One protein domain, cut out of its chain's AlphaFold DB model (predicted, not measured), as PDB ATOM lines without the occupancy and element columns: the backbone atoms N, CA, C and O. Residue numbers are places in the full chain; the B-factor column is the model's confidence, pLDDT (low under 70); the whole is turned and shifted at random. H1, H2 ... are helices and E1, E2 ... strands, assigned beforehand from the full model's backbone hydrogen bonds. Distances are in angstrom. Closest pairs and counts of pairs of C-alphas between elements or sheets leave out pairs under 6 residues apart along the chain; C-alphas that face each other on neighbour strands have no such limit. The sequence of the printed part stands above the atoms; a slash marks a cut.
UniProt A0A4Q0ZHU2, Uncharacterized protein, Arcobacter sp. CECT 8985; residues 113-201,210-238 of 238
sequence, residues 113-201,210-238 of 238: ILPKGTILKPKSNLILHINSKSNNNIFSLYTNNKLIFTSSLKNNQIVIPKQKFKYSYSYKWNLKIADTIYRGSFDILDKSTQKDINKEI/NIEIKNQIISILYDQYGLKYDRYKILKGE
ATOM      1  N   ILE A 113     173.414  85.221 113.525       64.50
ATOM      2  CA  ILE A 113     173.786  84.487 114.751       64.50
ATOM      3  C   ILE A 113     175.255  84.750 115.148       64.50
ATOM      4  O   ILE A 113     175.665  84.452 116.269       64.50
ATOM      5  N   LEU A 114     176.063  85.324 114.250       83.00
ATOM      6  CA  LEU A 114     177.475  85.624 114.502       83.00
ATOM      7  C   LEU A 114     177.668  87.108 114.871       83.00
ATOM      8  O   LEU A 114     176.973  87.960 114.310       83.00
ATOM      9  N   PRO A 115     178.603  87.451 115.780       86.06
ATOM     10  CA  PRO A 115     178.759  88.825 116.249       86.06
ATOM     11  C   PRO A 115     179.210  89.765 115.126       86.06
ATOM     12  O   PRO A 115     180.168  89.468 114.405       86.06
ATOM     13  N   LYS A 116     178.530  90.906 114.974       86.81
ATOM     14  CA  LYS A 116     178.823  91.905 113.938       86.81
ATOM     15  C   LYS A 116     178.473  93.317 114.406       86.81
ATOM     16  O   LYS A 116     177.411  93.515 114.992       86.81
ATOM     17  N   GLY A 117     179.316  94.290 114.052       86.75
ATOM     18  CA  GLY A 117     179.171  95.686 114.483       86.75
ATOM     19  C   GLY A 117     179.504  95.853 115.966       86.75
ATOM     20  O   GLY A 117     180.233  95.038 116.523       86.75
ATOM     21  N   THR A 118     178.975  96.883 116.618       89.38
ATOM     22  CA  THR A 118     179.188  97.088 118.056       89.38
ATOM     23  C   THR A 118     178.389  96.073 118.875       89.38
ATOM     24  O   THR A 118     177.197  95.877 118.624       89.38
ATOM     25  N   ILE A 119     179.031  95.448 119.864       94.44
ATOM     26  CA  ILE A 119     178.401  94.527 120.820       94.44
ATOM     27  C   ILE A 119     178.830  94.847 122.258       94.44
ATOM     28  O   ILE A 119     179.880  95.453 122.494       94.44
ATOM     29  N   LEU A 120     178.055  94.399 123.243       95.00
ATOM     30  CA  LEU A 120     178.460  94.476 124.647       95.00
ATOM     31  C   LEU A 120     179.619  93.525 124.954       95.00
ATOM     32  O   LEU A 120     179.707  92.415 124.425       95.00
ATOM     33  N   LYS A 121     180.467  93.891 125.922       96.38
ATOM     34  CA  LYS A 121     181.426  92.942 126.491       96.38
ATOM     35  C   LYS A 121     180.667  91.798 127.187       96.38
ATOM     36  O   LYS A 121     179.933  92.075 128.146       96.38
ATOM     37  N   PRO A 122     180.899  90.523 126.815       93.25
ATOM     38  CA  PRO A 122     180.242  89.390 127.461       93.25
ATOM     39  C   PRO A 122     180.576  89.278 128.960       93.25
ATOM     40  O   PRO A 122     181.745  89.340 129.364       93.25
ATOM     41  N   LYS A 123     179.533  89.090 129.787       91.69
ATOM     42  CA  LYS A 123     179.635  88.792 131.235       91.69
ATOM     43  C   LYS A 123     179.947  87.303 131.493       91.69
ATOM     44  O   LYS A 123     180.647  86.965 132.453       91.69
ATOM     45  N   SER A 124     179.459  86.436 130.606       93.06
ATOM     46  CA  SER A 124     179.678  84.986 130.516       93.06
ATOM     47  C   SER A 124     180.437  84.636 129.223       93.06
ATOM     48  O   SER A 124     180.800  85.530 128.459       93.06
ATOM     49  N   ASN A 125     180.733  83.352 128.993       94.25
ATOM     50  CA  ASN A 125     181.319  82.901 127.727       94.25
ATOM     51  C   ASN A 125     180.359  83.183 126.565       94.25
ATOM     52  O   ASN A 125     179.144  83.062 126.719       94.25
ATOM     53  N   LEU A 126     180.906  83.540 125.405       91.56
ATOM     54  CA  LEU A 126     180.106  83.794 124.213       91.56
ATOM     55  C   LEU A 126     179.851  82.466 123.498       91.56
ATOM     56  O   LEU A 126     180.790  81.850 122.995       91.56
ATOM     57  N   ILE A 127     178.596  82.021 123.495       90.12
ATOM     58  CA  ILE A 127     178.164  80.781 122.846       90.12
ATOM     59  C   ILE A 127     177.606  81.137 121.471       90.12
ATOM     60  O   ILE A 127     176.717  81.977 121.359       90.12
ATOM     61  N   LEU A 128     178.145  80.515 120.423       87.50
ATOM     62  CA  LEU A 128     177.691  80.676 119.045       87.50
ATOM     63  C   LEU A 128     177.054  79.369 118.574       87.50
ATOM     64  O   LEU A 128     177.748  78.363 118.417       87.50
ATOM     65  N   HIS A 129     175.742  79.387 118.347       85.00
ATOM     66  CA  HIS A 129     174.995  78.246 117.822       85.00
ATOM     67  C   HIS A 129     175.130  78.187 116.296       85.00
ATOM     68  O   HIS A 129     174.649  79.070 115.587       85.00
ATOM     69  N   ILE A 130     175.781  77.148 115.777       83.06
ATOM     70  CA  ILE A 130     176.039  76.972 114.343       83.06
ATOM     71  C   ILE A 130     175.440  75.636 113.914       83.06
ATOM     72  O   ILE A 130     175.926  74.569 114.280       83.06
ATOM     73  N   ASN A 131     174.370  75.704 113.121       80.06
ATOM     74  CA  ASN A 131     173.734  74.529 112.541       80.06
ATOM     75  C   ASN A 131     174.501  74.102 111.277       80.06
ATOM     76  O   ASN A 131     174.254  74.624 110.190       80.06
ATOM     77  N   SER A 132     175.457  73.187 111.441       77.50
ATOM     78  CA  SER A 132     176.256  72.598 110.364       77.50
ATOM     79  C   SER A 132     176.243  71.077 110.491       77.50
ATOM     80  O   SER A 132     176.416  70.549 111.584       77.50
ATOM     81  N   LYS A 133     176.073  70.373 109.366       74.38
ATOM     82  CA  LYS A 133     176.241  68.910 109.280       74.38
ATOM     83  C   LYS A 133     177.677  68.488 108.936       74.38
ATOM     84  O   LYS A 133     177.948  67.299 108.840       74.38
ATOM     85  N   SER A 134     178.580  69.440 108.691       74.44
ATOM     86  CA  SER A 134     179.988  69.139 108.407       74.44
ATOM     87  C   SER A 134     180.728  68.805 109.699       74.44
ATOM     88  O   SER A 134     180.509  69.460 110.715       74.44
ATOM     89  N   ASN A 135     181.658  67.852 109.649       72.69
ATOM     90  CA  ASN A 135     182.566  67.559 110.764       72.69
ATOM     91  C   ASN A 135     183.784  68.503 110.790       72.69
ATOM     92  O   ASN A 135     184.453  68.625 111.812       72.69
ATOM     93  N   ASN A 136     184.064  69.202 109.684       77.50
ATOM     94  CA  ASN A 136     185.190  70.123 109.554       77.50
ATOM     95  C   ASN A 136     184.693  71.575 109.614       77.50
ATOM     96  O   ASN A 136     184.541  72.244 108.587       77.50
ATOM     97  N   ASN A 137     184.398  72.044 110.831       83.19
ATOM     98  CA  ASN A 137     184.125  73.456 111.092       83.19
ATOM     99  C   ASN A 137     185.148  74.011 112.084       83.19
ATOM    100  O   ASN A 137     185.330  73.441 113.163       83.19
ATOM    101  N   ILE A 138     185.767  75.140 111.740       90.88
ATOM    102  CA  ILE A 138     186.784  75.815 112.557       90.88
ATOM    103  C   ILE A 138     186.424  77.294 112.650       90.88
ATOM    104  O   ILE A 138     186.252  77.961 111.628       90.88
ATOM    105  N   PHE A 139     186.345  77.813 113.871       93.75
ATOM    106  CA  PHE A 139     186.210  79.236 114.148       93.75
ATOM    107  C   PHE A 139     187.520  79.792 114.685       93.75
ATOM    108  O   PHE A 139     188.097  79.232 115.613       93.75
ATOM    109  N   SER A 140     187.929  80.938 114.154       96.62
ATOM    110  CA  SER A 140     189.149  81.644 114.533       96.62
ATOM    111  C   SER A 140     188.829  83.104 114.833       96.62
ATOM    112  O   SER A 140     188.203  83.779 114.018       96.62
ATOM    113  N   LEU A 141     189.287  83.600 115.983       97.50
ATOM    114  CA  LEU A 141     189.117  84.981 116.436       97.50
ATOM    115  C   LEU A 141     190.466  85.701 116.460       97.50
ATOM    116  O   LEU A 141     191.451  85.180 116.993       97.50
ATOM    117  N   TYR A 142     190.480  86.926 115.949       97.56
ATOM    118  CA  TYR A 142     191.668  87.751 115.787       97.56
ATOM    119  C   TYR A 142     191.453  89.134 116.402       97.56
ATOM    120  O   TYR A 142     190.358  89.691 116.331       97.56
ATOM    121  N   THR A 143     192.520  89.727 116.932       96.38
ATOM    122  CA  THR A 143     192.586  91.157 117.274       96.38
ATOM    123  C   THR A 143     193.951  91.691 116.848       96.38
ATOM    124  O   THR A 143     194.941  90.960 116.911       96.38
ATOM    125  N   ASN A 144     194.014  92.917 116.323       92.50
ATOM    126  CA  ASN A 144     195.220  93.487 115.697       92.50
ATOM    127  C   ASN A 144     195.896  92.515 114.700       92.50
ATOM    128  O   ASN A 144     197.110  92.329 114.709       92.50
ATOM    129  N   ASN A 145     195.073  91.832 113.890       91.50
ATOM    130  CA  ASN A 145     195.429  90.753 112.953       91.50
ATOM    131  C   ASN A 145     196.142  89.516 113.561       91.50
ATOM    132  O   ASN A 145     196.446  88.579 112.826       91.50
ATOM    133  N   LYS A 146     196.345  89.438 114.884       96.25
ATOM    134  CA  LYS A 146     196.893  88.258 115.578       96.25
ATOM    135  C   LYS A 146     195.772  87.304 115.996       96.25
ATOM    136  O   LYS A 146     194.756  87.746 116.534       96.25
ATOM    137  N   LEU A 147     195.960  86.001 115.772       97.31
ATOM    138  CA  LEU A 147     195.052  84.952 116.251       97.31
ATOM    139  C   LEU A 147     195.100  84.894 117.786       97.31
ATOM    140  O   LEU A 147     196.176  84.783 118.366       97.31
ATOM    141  N   ILE A 148     193.941  84.953 118.445       97.38
ATOM    142  CA  ILE A 148     193.834  84.925 119.918       97.38
ATOM    143  C   ILE A 148     192.985  83.770 120.456       97.38
ATOM    144  O   ILE A 148     193.046  83.462 121.652       97.38
ATOM    145  N   PHE A 149     192.175  83.144 119.605       97.38
ATOM    146  CA  PHE A 149     191.361  81.982 119.938       97.38
ATOM    147  C   PHE A 149     191.033  81.204 118.664       97.38
ATOM    148  O   PHE A 149     190.734  81.807 117.636       97.38
ATOM    149  N   THR A 150     191.062  79.878 118.749       96.88
ATOM    150  CA  THR A 150     190.537  78.973 117.726       96.88
ATOM    151  C   THR A 150     189.772  77.846 118.413       96.88
ATOM    152  O   THR A 150     190.114  77.471 119.535       96.88
ATOM    153  N   SER A 151     188.720  77.344 117.775       94.50
ATOM    154  CA  SER A 151     187.937  76.203 118.250       94.50
ATOM    155  C   SER A 151     187.294  75.482 117.074       94.50
ATOM    156  O   SER A 151     186.810  76.120 116.137       94.50
ATOM    157  N   SER A 152     187.212  74.156 117.154       91.00
ATOM    158  CA  SER A 152     186.264  73.389 116.347       91.00
ATOM    159  C   SER A 152     184.834  73.584 116.866       91.00
ATOM    160  O   SER A 152     184.618  74.087 117.974       91.00
ATOM    161  N   LEU A 153     183.849  73.197 116.057       85.56
ATOM    162  CA  LEU A 153     182.451  73.107 116.479       85.56
ATOM    163  C   LEU A 153     182.249  71.843 117.327       85.56
ATOM    164  O   LEU A 153     182.598  70.751 116.881       85.56
ATOM    165  N   LYS A 154     181.647  71.968 118.515       84.31
ATOM    166  CA  LYS A 154     181.270  70.825 119.363       84.31
ATOM    167  C   LYS A 154     179.787  70.924 119.705       84.31
ATOM    168  O   LYS A 154     179.338  71.965 120.168       84.31
ATOM    169  N   ASN A 155     179.016  69.866 119.455       84.00
ATOM    170  CA  ASN A 155     177.565  69.817 119.697       84.00
ATOM    171  C   ASN A 155     176.801  71.021 119.091       84.00
ATOM    172  O   ASN A 155     175.963  71.632 119.751       84.00
ATOM    173  N   ASN A 156     177.121  71.394 117.843       83.31
ATOM    174  CA  ASN A 156     176.576  72.571 117.142       83.31
ATOM    175  C   ASN A 156     176.817  73.924 117.848       83.31
ATOM    176  O   ASN A 156     176.108  74.901 117.593       83.31
ATOM    177  N   GLN A 157     177.832  74.003 118.716       88.06
ATOM    178  CA  GLN A 157     178.184  75.200 119.475       88.06
ATOM    179  C   GLN A 157     179.685  75.506 119.436       88.06
ATOM    180  O   GLN A 157     180.533  74.611 119.380       88.06
ATOM    181  N   ILE A 158     180.012  76.795 119.502       90.25
ATOM    182  CA  ILE A 158     181.372  77.296 119.732       90.25
ATOM    183  C   ILE A 158     181.336  78.184 120.966       90.25
ATOM    184  O   ILE A 158     180.582  79.151 121.012       90.25
ATOM    185  N   VAL A 159     182.143  77.842 121.969       92.38
ATOM    186  CA  VAL A 159     182.170  78.526 123.266       92.38
ATOM    187  C   VAL A 159     183.457  79.335 123.369       92.38
ATOM    188  O   VAL A 159     184.532  78.784 123.590       92.38
ATOM    189  N   ILE A 160     183.355  80.654 123.208       94.69
ATOM    190  CA  ILE A 160     184.498  81.567 123.280       94.69
ATOM    191  C   ILE A 160     184.639  82.073 124.729       94.69
ATOM    192  O   ILE A 160     183.712  82.714 125.241       94.69
ATOM    193  N   PRO A 161     185.774  81.827 125.415       96.50
ATOM    194  CA  PRO A 161     185.958  82.232 126.805       96.50
ATOM    195  C   PRO A 161     185.880  83.751 126.996       96.50
ATOM    196  O   PRO A 161     186.521  84.516 126.270       96.50
ATOM    197  N   LYS A 162     185.144  84.206 128.020       95.56
ATOM    198  CA  LYS A 162     184.880  85.640 128.265       95.56
ATOM    199  C   LYS A 162     186.128  86.513 128.462       95.56
ATOM    200  O   LYS A 162     186.069  87.734 128.303       95.56
ATOM    201  N   GLN A 163     187.248  85.888 128.825       96.62
ATOM    202  CA  GLN A 163     188.560  86.501 129.033       96.62
ATOM    203  C   GLN A 163     189.212  86.961 127.717       96.62
ATOM    204  O   GLN A 163     190.103  87.804 127.746       96.62
ATOM    205  N   LYS A 164     188.773  86.440 126.560       97.00
ATOM    206  CA  LYS A 164     189.279  86.848 125.236       97.00
ATOM    207  C   LYS A 164     188.788  88.240 124.812       97.00
ATOM    208  O   LYS A 164     189.418  88.876 123.967       97.00
ATOM    209  N   PHE A 165     187.702  88.727 125.417       96.75
ATOM    210  CA  PHE A 165     187.097  90.026 125.116       96.75
ATOM    211  C   PHE A 165     187.580  91.112 126.083       96.75
ATOM    212  O   PHE A 165     187.459  90.962 127.303       96.75
ATOM    213  N   LYS A 166     188.068  92.227 125.535       96.62
ATOM    214  CA  LYS A 166     188.448  93.466 126.227       96.62
ATOM    215  C   LYS A 166     187.502  94.592 125.794       96.62
ATOM    216  O   LYS A 166     186.996  94.549 124.682       96.62
ATOM    217  N   TYR A 167     187.250  95.563 126.674       96.81
ATOM    218  CA  TYR A 167     186.489  96.774 126.325       96.81
ATOM    219  C   TYR A 167     187.235  97.589 125.262       96.81
ATOM    220  O   TYR A 167     188.463  97.616 125.304       96.81
ATOM    221  N   SER A 168     186.510  98.258 124.360       94.31
ATOM    222  CA  SER A 168     187.081  99.138 123.322       94.31
ATOM    223  C   SER A 168     188.068  98.449 122.364       94.31
ATOM    224  O   SER A 168     189.000  99.079 121.872       94.31
ATOM    225  N   TYR A 169     187.900  97.146 122.118       96.75
ATOM    226  CA  TYR A 169     188.736  96.378 121.188       96.75
ATOM    227  C   TYR A 169     187.928  95.929 119.970       96.75
ATOM    228  O   TYR A 169     186.827  95.386 120.110       96.75
ATOM    229  N   SER A 170     188.537  96.069 118.793       96.38
ATOM    230  CA  SER A 170     188.053  95.500 117.536       96.38
ATOM    231  C   SER A 170     188.500  94.049 117.370       96.38
ATOM    232  O   SER A 170     189.651  93.676 117.642       96.38
ATOM    233  N   TYR A 171     187.588  93.234 116.855       97.19
ATOM    234  CA  TYR A 171     187.785  91.815 116.605       97.19
ATOM    235  C   TYR A 171     187.385  91.460 115.176       97.19
ATOM    236  O   TYR A 171     186.375  91.928 114.651       97.19
ATOM    237  N   LYS A 172     188.163  90.575 114.554       96.94
ATOM    238  CA  LYS A 172     187.806  89.904 113.297       96.94
ATOM    239  C   LYS A 172     187.610  88.425 113.588       96.94
ATOM    240  O   LYS A 172     188.329  87.867 114.415       96.94
ATOM    241  N   TRP A 173     186.679  87.777 112.904       95.19
ATOM    242  CA  TRP A 173     186.501  86.331 112.986       95.19
ATOM    243  C   TRP A 173     186.398  85.696 111.605       95.19
ATOM    244  O   TRP A 173     185.877  86.294 110.663       95.19
ATOM    245  N   ASN A 174     186.872  84.457 111.526       93.94
ATOM    246  CA  ASN A 174     186.674  83.555 110.402       93.94
ATOM    247  C   ASN A 174     185.933  82.315 110.914       93.94
ATOM    248  O   ASN A 174     186.268  81.799 111.978       93.94
ATOM    249  N   LEU A 175     184.966  81.822 110.148       90.62
ATOM    250  CA  LEU A 175     184.286  80.553 110.382       90.62
ATOM    251  C   LEU A 175     184.359  79.728 109.095       90.62
ATOM    252  O   LEU A 175     183.687  80.046 108.114       90.62
ATOM    253  N   LYS A 176     185.183  78.680 109.098       89.75
ATOM    254  CA  LYS A 176     185.192  77.658 108.049       89.75
ATOM    255  C   LYS A 176     184.068  76.661 108.334       89.75
ATOM    256  O   LYS A 176     183.982  76.167 109.456       89.75
ATOM    257  N   ILE A 177     183.231  76.377 107.338       84.62
ATOM    258  CA  ILE A 177     182.222  75.308 107.335       84.62
ATOM    259  C   ILE A 177     182.411  74.533 106.034       84.62
ATOM    260  O   ILE A 177     182.167  75.086 104.959       84.62
ATOM    261  N   ALA A 178     182.861  73.275 106.134       82.38
ATOM    262  CA  ALA A 178     183.350  72.528 104.970       82.38
ATOM    263  C   ALA A 178     184.339  73.407 104.176       82.38
ATOM    264  O   ALA A 178     185.271  73.944 104.775       82.38
ATOM    265  N   ASP A 179     184.126  73.625 102.881       82.31
ATOM    266  CA  ASP A 179     185.046  74.397 102.031       82.31
ATOM    267  C   ASP A 179     184.723  75.900 101.952       82.31
ATOM    268  O   ASP A 179     185.465  76.672 101.348       82.31
ATOM    269  N   THR A 180     183.655  76.356 102.617       83.19
ATOM    270  CA  THR A 180     183.267  77.777 102.643       83.19
ATOM    271  C   THR A 180     183.839  78.490 103.869       83.19
ATOM    272  O   THR A 180     183.718  78.010 104.996       83.19
ATOM    273  N   ILE A 181     184.430  79.675 103.670       88.00
ATOM    274  CA  ILE A 181     184.942  80.534 104.752       88.00
ATOM    275  C   ILE A 181     184.080  81.793 104.877       88.00
ATOM    276  O   ILE A 181     184.187  82.723 104.076       88.00
ATOM    277  N   TYR A 182     183.288  81.853 105.944       88.38
ATOM    278  CA  TYR A 182     182.583  83.055 106.376       88.38
ATOM    279  C   TYR A 182     183.526  83.953 107.178       88.38
ATOM    280  O   TYR A 182     184.388  83.467 107.912       88.38
ATOM    281  N   ARG A 183     183.363  85.271 107.052       90.56
ATOM    282  CA  ARG A 183     184.181  86.268 107.754       90.56
ATOM    283  C   ARG A 183     183.310  87.385 108.308       90.56
ATOM    284  O   ARG A 183     182.288  87.726 107.713       90.56
ATOM    285  N   GLY A 184     183.754  87.997 109.397       90.44
ATOM    286  CA  GLY A 184     183.116  89.184 109.949       90.44
ATOM    287  C   GLY A 184     183.999  89.926 110.940       90.44
ATOM    288  O   GLY A 184     185.122  89.521 111.242       90.44
ATOM    289  N   SER A 185     183.474  91.040 111.435       92.06
ATOM    290  CA  SER A 185     184.122  91.879 112.436       92.06
ATOM    291  C   SER A 185     183.095  92.514 113.361       92.06
ATOM    292  O   SER A 185     181.952  92.771 112.968       92.06
ATOM    293  N   PHE A 186     183.517  92.755 114.594       94.44
ATOM    294  CA  PHE A 186     182.731  93.412 115.626       94.44
ATOM    295  C   PHE A 186     183.647  94.176 116.577       94.44
ATOM    296  O   PHE A 186     184.825  93.843 116.726       94.44
ATOM    297  N   ASP A 187     183.073  95.156 117.256       93.56
ATOM    298  CA  ASP A 187     183.754  95.995 118.230       93.56
ATOM    299  C   ASP A 187     183.104  95.783 119.594       93.56
ATOM    300  O   ASP A 187     181.877  95.784 119.716       93.56
ATOM    301  N   ILE A 188     183.914  95.574 120.630       96.19
ATOM    302  CA  ILE A 188     183.403  95.571 122.000       96.19
ATOM    303  C   ILE A 188     183.255  97.024 122.449       96.19
ATOM    304  O   ILE A 188     184.239  97.765 122.453       96.19
ATOM    305  N   LEU A 189     182.046  97.396 122.874       91.75
ATOM    306  CA  LEU A 189     181.730  98.704 123.453       91.75
ATOM    307  C   LEU A 189     182.707  99.078 124.588       91.75
ATOM    308  O   LEU A 189     183.325  98.212 125.213       91.75
ATOM    309  N   ASP A 190     182.870 100.366 124.878       89.44
ATOM    310  CA  ASP A 190     183.685 100.805 126.009       89.44
ATOM    311  C   ASP A 190     183.000 100.549 127.368       89.44
ATOM    312  O   ASP A 190     181.803 100.260 127.480       89.44
ATOM    313  N   LYS A 191     183.790 100.650 128.443       93.62
ATOM    314  CA  LYS A 191     183.334 100.357 129.809       93.62
ATOM    315  C   LYS A 191     182.367 101.411 130.366       93.62
ATOM    316  O   LYS A 191     181.545 101.047 131.207       93.62
ATOM    317  N   SER A 192     182.473 102.678 129.955       83.06
ATOM    318  CA  SER A 192     181.596 103.751 130.435       83.06
ATOM    319  C   SER A 192     180.221 103.622 129.800       83.06
ATOM    320  O   SER A 192     179.256 103.390 130.520       83.06
ATOM    321  N   THR A 193     180.143 103.604 128.467       80.12
ATOM    322  CA  THR A 193     178.864 103.477 127.757       80.12
ATOM    323  C   THR A 193     178.149 102.185 128.153       80.12
ATOM    324  O   THR A 193     176.958 102.205 128.454       80.12
ATOM    325  N   GLN A 194     178.863 101.058 128.298       92.81
ATOM    326  CA  GLN A 194     178.240  99.835 128.817       92.81
ATOM    327  C   GLN A 194     177.725  99.994 130.263       92.81
ATOM    328  O   GLN A 194     176.684  99.423 130.593       92.81
ATOM    329  N   LYS A 195     178.400 100.748 131.141       84.12
ATOM    330  CA  LYS A 195     177.910 101.032 132.504       84.12
ATOM    331  C   LYS A 195     176.632 101.872 132.467       84.12
ATOM    332  O   LYS A 195     175.692 101.541 133.191       84.12
ATOM    333  N   ASP A 196     176.578 102.884 131.609       77.62
ATOM    334  CA  ASP A 196     175.426 103.777 131.475       77.62
ATOM    335  C   ASP A 196     174.205 103.033 130.911       77.62
ATOM    336  O   ASP A 196     173.140 103.072 131.527       77.62
ATOM    337  N   ILE A 197     174.390 102.191 129.884       79.69
ATOM    338  CA  ILE A 197     173.361 101.257 129.385       79.69
ATOM    339  C   ILE A 197     172.841 100.339 130.504       79.69
ATOM    340  O   ILE A 197     171.635 100.158 130.661       79.69
ATOM    341  N   ASN A 198     173.726  99.746 131.319       86.38
ATOM    342  CA  ASN A 198     173.298  98.876 132.428       86.38
ATOM    343  C   ASN A 198     172.536  99.661 133.518       86.38
ATOM    344  O   ASN A 198     171.615  99.109 134.124       86.38
ATOM    345  N   LYS A 199     172.893 100.928 133.768       76.44
ATOM    346  CA  LYS A 199     172.187 101.821 134.701       76.44
ATOM    347  C   LYS A 199     170.793 102.174 134.179       76.44
ATOM    348  O   LYS A 199     169.833 102.070 134.938       76.44
ATOM    349  N   GLU A 200     170.674 102.521 132.900       74.31
ATOM    350  CA  GLU A 200     169.403 102.810 132.226       74.31
ATOM    351  C   GLU A 200     168.474 101.585 132.230       74.31
ATOM    352  O   GLU A 200     167.353 101.666 132.736       74.31
ATOM    353  N   ILE A 201     168.980 100.416 131.807       78.25
ATOM    354  CA  ILE A 201     168.265  99.131 131.900       78.25
ATOM    355  C   ILE A 201     167.754  98.902 133.323       78.25
ATOM    356  O   ILE A 201     166.575  98.600 133.513       78.25
ATOM    357  N   ASN A 210     157.759  90.716 135.161       68.94
ATOM    358  CA  ASN A 210     157.670  89.860 133.977       68.94
ATOM    359  C   ASN A 210     158.979  89.902 133.155       68.94
ATOM    360  O   ASN A 210     159.362  90.948 132.626       68.94
ATOM    361  N   ILE A 211     159.648  88.750 133.028       73.12
ATOM    362  CA  ILE A 211     160.927  88.602 132.313       73.12
ATOM    363  C   ILE A 211     160.817  88.829 130.798       73.12
ATOM    364  O   ILE A 211     161.737  89.380 130.199       73.12
ATOM    365  N   GLU A 212     159.692  88.477 130.172       61.03
ATOM    366  CA  GLU A 212     159.468  88.715 128.744       61.03
ATOM    367  C   GLU A 212     159.389  90.222 128.465       61.03
ATOM    368  O   GLU A 212     160.082  90.726 127.585       61.03
ATOM    369  N   ILE A 213     158.643  90.965 129.292       59.62
ATOM    370  CA  ILE A 213     158.542  92.431 129.201       59.62
ATOM    371  C   ILE A 213     159.908  93.092 129.462       59.62
ATOM    372  O   ILE A 213     160.289  94.015 128.740       59.62
ATOM    373  N   LYS A 214     160.690  92.596 130.434       67.50
ATOM    374  CA  LYS A 214     162.077  93.047 130.661       67.50
ATOM    375  C   LYS A 214     162.949  92.856 129.418       67.50
ATOM    376  O   LYS A 214     163.600  93.804 128.986       67.50
ATOM    377  N   ASN A 215     162.937  91.661 128.829       70.88
ATOM    378  CA  ASN A 215     163.728  91.335 127.642       70.88
ATOM    379  C   ASN A 215     163.308  92.178 126.429       70.88
ATOM    380  O   ASN A 215     164.169  92.677 125.706       70.88
ATOM    381  N   GLN A 216     162.002  92.401 126.249       65.94
ATOM    382  CA  GLN A 216     161.471  93.317 125.241       65.94
ATOM    383  C   GLN A 216     162.022  94.740 125.447       65.94
ATOM    384  O   GLN A 216     162.611  95.290 124.520       65.94
ATOM    385  N   ILE A 217     161.941  95.315 126.652       63.88
ATOM    386  CA  ILE A 217     162.459  96.669 126.945       63.88
ATOM    387  C   ILE A 217     163.973  96.777 126.717       63.88
ATOM    388  O   ILE A 217     164.432  97.712 126.063       63.88
ATOM    389  N   ILE A 218     164.751  95.801 127.188       77.19
ATOM    390  CA  ILE A 218     166.201  95.750 126.956       77.19
ATOM    391  C   ILE A 218     166.510  95.683 125.450       77.19
ATOM    392  O   ILE A 218     167.454  96.323 124.987       77.19
ATOM    393  N   SER A 219     165.685  94.984 124.663       72.12
ATOM    394  CA  SER A 219     165.838  94.925 123.206       72.12
ATOM    395  C   SER A 219     165.635  96.291 122.516       72.12
ATOM    396  O   SER A 219     166.306  96.555 121.518       72.12
ATOM    397  N   ILE A 220     164.797  97.186 123.073       65.94
ATOM    398  CA  ILE A 220     164.647  98.581 122.599       65.94
ATOM    399  C   ILE A 220     165.959  99.335 122.782       65.94
ATOM    400  O   ILE A 220     166.469  99.942 121.844       65.94
ATOM    401  N   LEU A 221     166.491  99.281 124.005       68.25
ATOM    402  CA  LEU A 221     167.695 100.003 124.398       68.25
ATOM    403  C   LEU A 221     168.872  99.519 123.542       68.25
ATOM    404  O   LEU A 221     169.574 100.319 122.936       68.25
ATOM    405  N   TYR A 222     169.027  98.205 123.369       80.12
ATOM    406  CA  TYR A 222     170.055  97.654 122.487       80.12
ATOM    407  C   TYR A 222     169.919  98.113 121.023       80.12
ATOM    408  O   TYR A 222     170.941  98.414 120.413       80.12
ATOM    409  N   ASP A 223     168.711  98.251 120.459       68.06
ATOM    410  CA  ASP A 223     168.539  98.871 119.131       68.06
ATOM    411  C   ASP A 223     168.998 100.342 119.108       68.06
ATOM    412  O   ASP A 223     169.656 100.754 118.153       68.06
ATOM    413  N   GLN A 224     168.690 101.126 120.150       61.16
ATOM    414  CA  GLN A 224     169.072 102.543 120.247       61.16
ATOM    415  C   GLN A 224     170.594 102.743 120.311       61.16
ATOM    416  O   GLN A 224     171.116 103.639 119.656       61.16
ATOM    417  N   TYR A 225     171.314 101.872 121.026       65.75
ATOM    418  CA  TYR A 225     172.784 101.871 121.073       65.75
ATOM    419  C   TYR A 225     173.437 101.097 119.903       65.75
ATOM    420  O   TYR A 225     174.645 100.866 119.905       65.75
ATOM    421  N   GLY A 226     172.664 100.664 118.896       69.62
ATOM    422  CA  GLY A 226     173.168  99.959 117.708       69.62
ATOM    423  C   GLY A 226     173.604  98.501 117.935       69.62
ATOM    424  O   GLY A 226     174.107  97.862 117.005       69.62
ATOM    425  N   LEU A 227     173.364  97.950 119.129       79.19
ATOM    426  CA  LEU A 227     173.765  96.627 119.628       79.19
ATOM    427  C   LEU A 227     172.887  95.496 119.055       79.19
ATOM    428  O   LEU A 227     172.263  94.704 119.769       79.19
ATOM    429  N   LYS A 228     172.815  95.419 117.722       81.19
ATOM    430  CA  LYS A 228     171.923  94.510 116.973       81.19
ATOM    431  C   LYS A 228     172.119  93.035 117.335       81.19
ATOM    432  O   LYS A 228     171.145  92.280 117.318       81.19
ATOM    433  N   TYR A 229     173.354  92.637 117.646       85.56
ATOM    434  CA  TYR A 229     173.696  91.278 118.063       85.56
ATOM    435  C   TYR A 229     173.142  90.954 119.458       85.56
ATOM    436  O   TYR A 229     172.402  89.984 119.605       85.56
ATOM    437  N   ASP A 230     173.412  91.795 120.461       88.50
ATOM    438  CA  ASP A 230     172.903  91.606 121.827       88.50
ATOM    439  C   ASP A 230     171.368  91.617 121.867       88.50
ATOM    440  O   ASP A 230     170.749  90.824 122.582       88.50
ATOM    441  N   ARG A 231     170.738  92.455 121.031       84.44
ATOM    442  CA  ARG A 231     169.284  92.461 120.827       84.44
ATOM    443  C   ARG A 231     168.762  91.139 120.268       84.44
ATOM    444  O   ARG A 231     167.749  90.625 120.736       84.44
ATOM    445  N   TYR A 232     169.419  90.594 119.247       79.44
ATOM    446  CA  TYR A 232     169.024  89.311 118.663       79.44
ATOM    447  C   TYR A 232     169.148  88.180 119.690       79.44
ATOM    448  O   TYR A 232     168.235  87.365 119.813       79.44
ATOM    449  N   LYS A 233     170.234  88.193 120.471       81.62
ATOM    450  CA  LYS A 233     170.503  87.228 121.535       81.62
ATOM    451  C   LYS A 233     169.399  87.224 122.602       81.62
ATOM    452  O   LYS A 233     168.781  86.190 122.848       81.62
ATOM    453  N   ILE A 234     169.063  88.393 123.163       82.12
ATOM    454  CA  ILE A 234     168.045  88.483 124.225       82.12
ATOM    455  C   ILE A 234     166.628  88.137 123.735       82.12
ATOM    456  O   ILE A 234     165.862  87.521 124.472       82.12
ATOM    457  N   LEU A 235     166.289  88.450 122.476       71.62
ATOM    458  CA  LEU A 235     164.999  88.078 121.877       71.62
ATOM    459  C   LEU A 235     164.868  86.574 121.570       71.62
ATOM    460  O   LEU A 235     163.756  86.108 121.327       71.62
ATOM    461  N   LYS A 236     165.970  85.813 121.594       69.81
ATOM    462  CA  LYS A 236     165.967  84.340 121.516       69.81
ATOM    463  C   LYS A 236     166.050  83.654 122.880       69.81
ATOM    464  O   LYS A 236     165.904  82.437 122.933       69.81
ATOM    465  N   GLY A 237     166.266  84.411 123.958       64.38
ATOM    466  CA  GLY A 237     166.505  83.866 125.296       64.38
ATOM    467  C   GLY A 237     167.901  83.258 125.485       64.38
ATOM    468  O   GLY A 237     168.057  82.387 126.336       64.38
ATOM    469  N   GLU A 238     168.892  83.689 124.693       58.66
ATOM    470  CA  GLU A 238     170.282  83.193 124.728       58.66
ATOM    471  C   GLU A 238     171.181  83.969 125.711       58.66
ATOM    472  O   GLU A 238     171.075  85.213 125.843       58.66
TER     473      GLU A 238
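This is residues 113 to 201 and 210 to 238 of the 238 residues of an uncharacterized protein of Arcobacter sp. CECT 8985 (UniProt A0A4Q0ZHU2). A strongly twisted wall of five strands makes one part of the model, and the short strand ribbon E2 and E5 partly covers one of its faces. Three helices gather toward the wall's E1 edge: H3 lies between E1 and H2, folding back on H2 as a helical hairpin, while H1 leads on from E7 and meets H2 at a steep angle. The 118 printed residues have seven named strands, E1 to E7, followed by H1, H2 and H3; the class is mixed, helices and strands. The large sheet has the order E1, E7, E6, E3, E4 and is mixed; E2 and E5 are antiparallel. The whole is compact, with a radius of gyration of the C-alphas of 14.9 A and spans of 43 by 32 by 20 A.

In the large sheet, E7 is residues 180 to 188, 26.3 A from first to last C-alpha; E6 is residues 170 to 177, 23.4 A; E3 is residues 137 to 143, 20.6 A; and E4 is residues 146 to 152, 18.3 A. E1, residues 117 to 119, begins with C-alpha 117 at (179.171, 95.686, 114.483). The small sheet holds E2, residues 126 to 129, and E5, residues 157 to 160. H1 is residues 191 to 201, 15.3 A; H2 is residues 211 to 224, 20.2 A; H3 is residues 228 to 236, 12.6 A, ending with C-alpha 236 at (165.967, 84.340, 121.516).

E6 and E7 form an antiparallel hairpin, with N 173 and O 184 at 2.9 A. E6 is antiparallel to E3, with N 140 and O 174 at 2.9 A. E3 and E4 form another hairpin, with N 141 and O 149 at 2.8 A. Edge strand E1 is parallel to E7, with N 119 and O 187 at 2.9 A. In the small sheet, N 128 and O 158 are 2.9 A apart. Its closest C-alphas to E4 are those of Ile 158 and Ser 151, 6.8 A apart. H3 only grazes the large sheet, with residues 228 to 231; the closest C-alphas of E1 and H3, Ile 119 and Asp 230, are 6.3 A apart. H2 and H3 touch, with the C-alphas of Ser 219 and Arg 231 closest at 4.9 A, and run opposite ways at a shallow tilt of 12 degrees. H1 and H2 only just touch, with 3 pairs of C-alphas within 8 A, H2 by residues 218 to 221 alone; the closest are Ile 201 and Ile 218, 6.3 A. Their steep tilt is 45 degrees. H1 and H3 are apart. In H1, H2 and H3 every O i to N i+4 pair is within hydrogen-bond range.

The C-alphas farthest apart, those of Asp 179 and Asn 210, are 44.8 A apart. Residues 202 to 209 are not printed, and C-alphas 201 and 210 are 14.2 A apart across this cut. Of the links that are printed whole, none is long. The mean pLDDT of the printed part is 85.0; 16 residues are under 70, among them 212 to 214, 223 to 226 and 236 to 238.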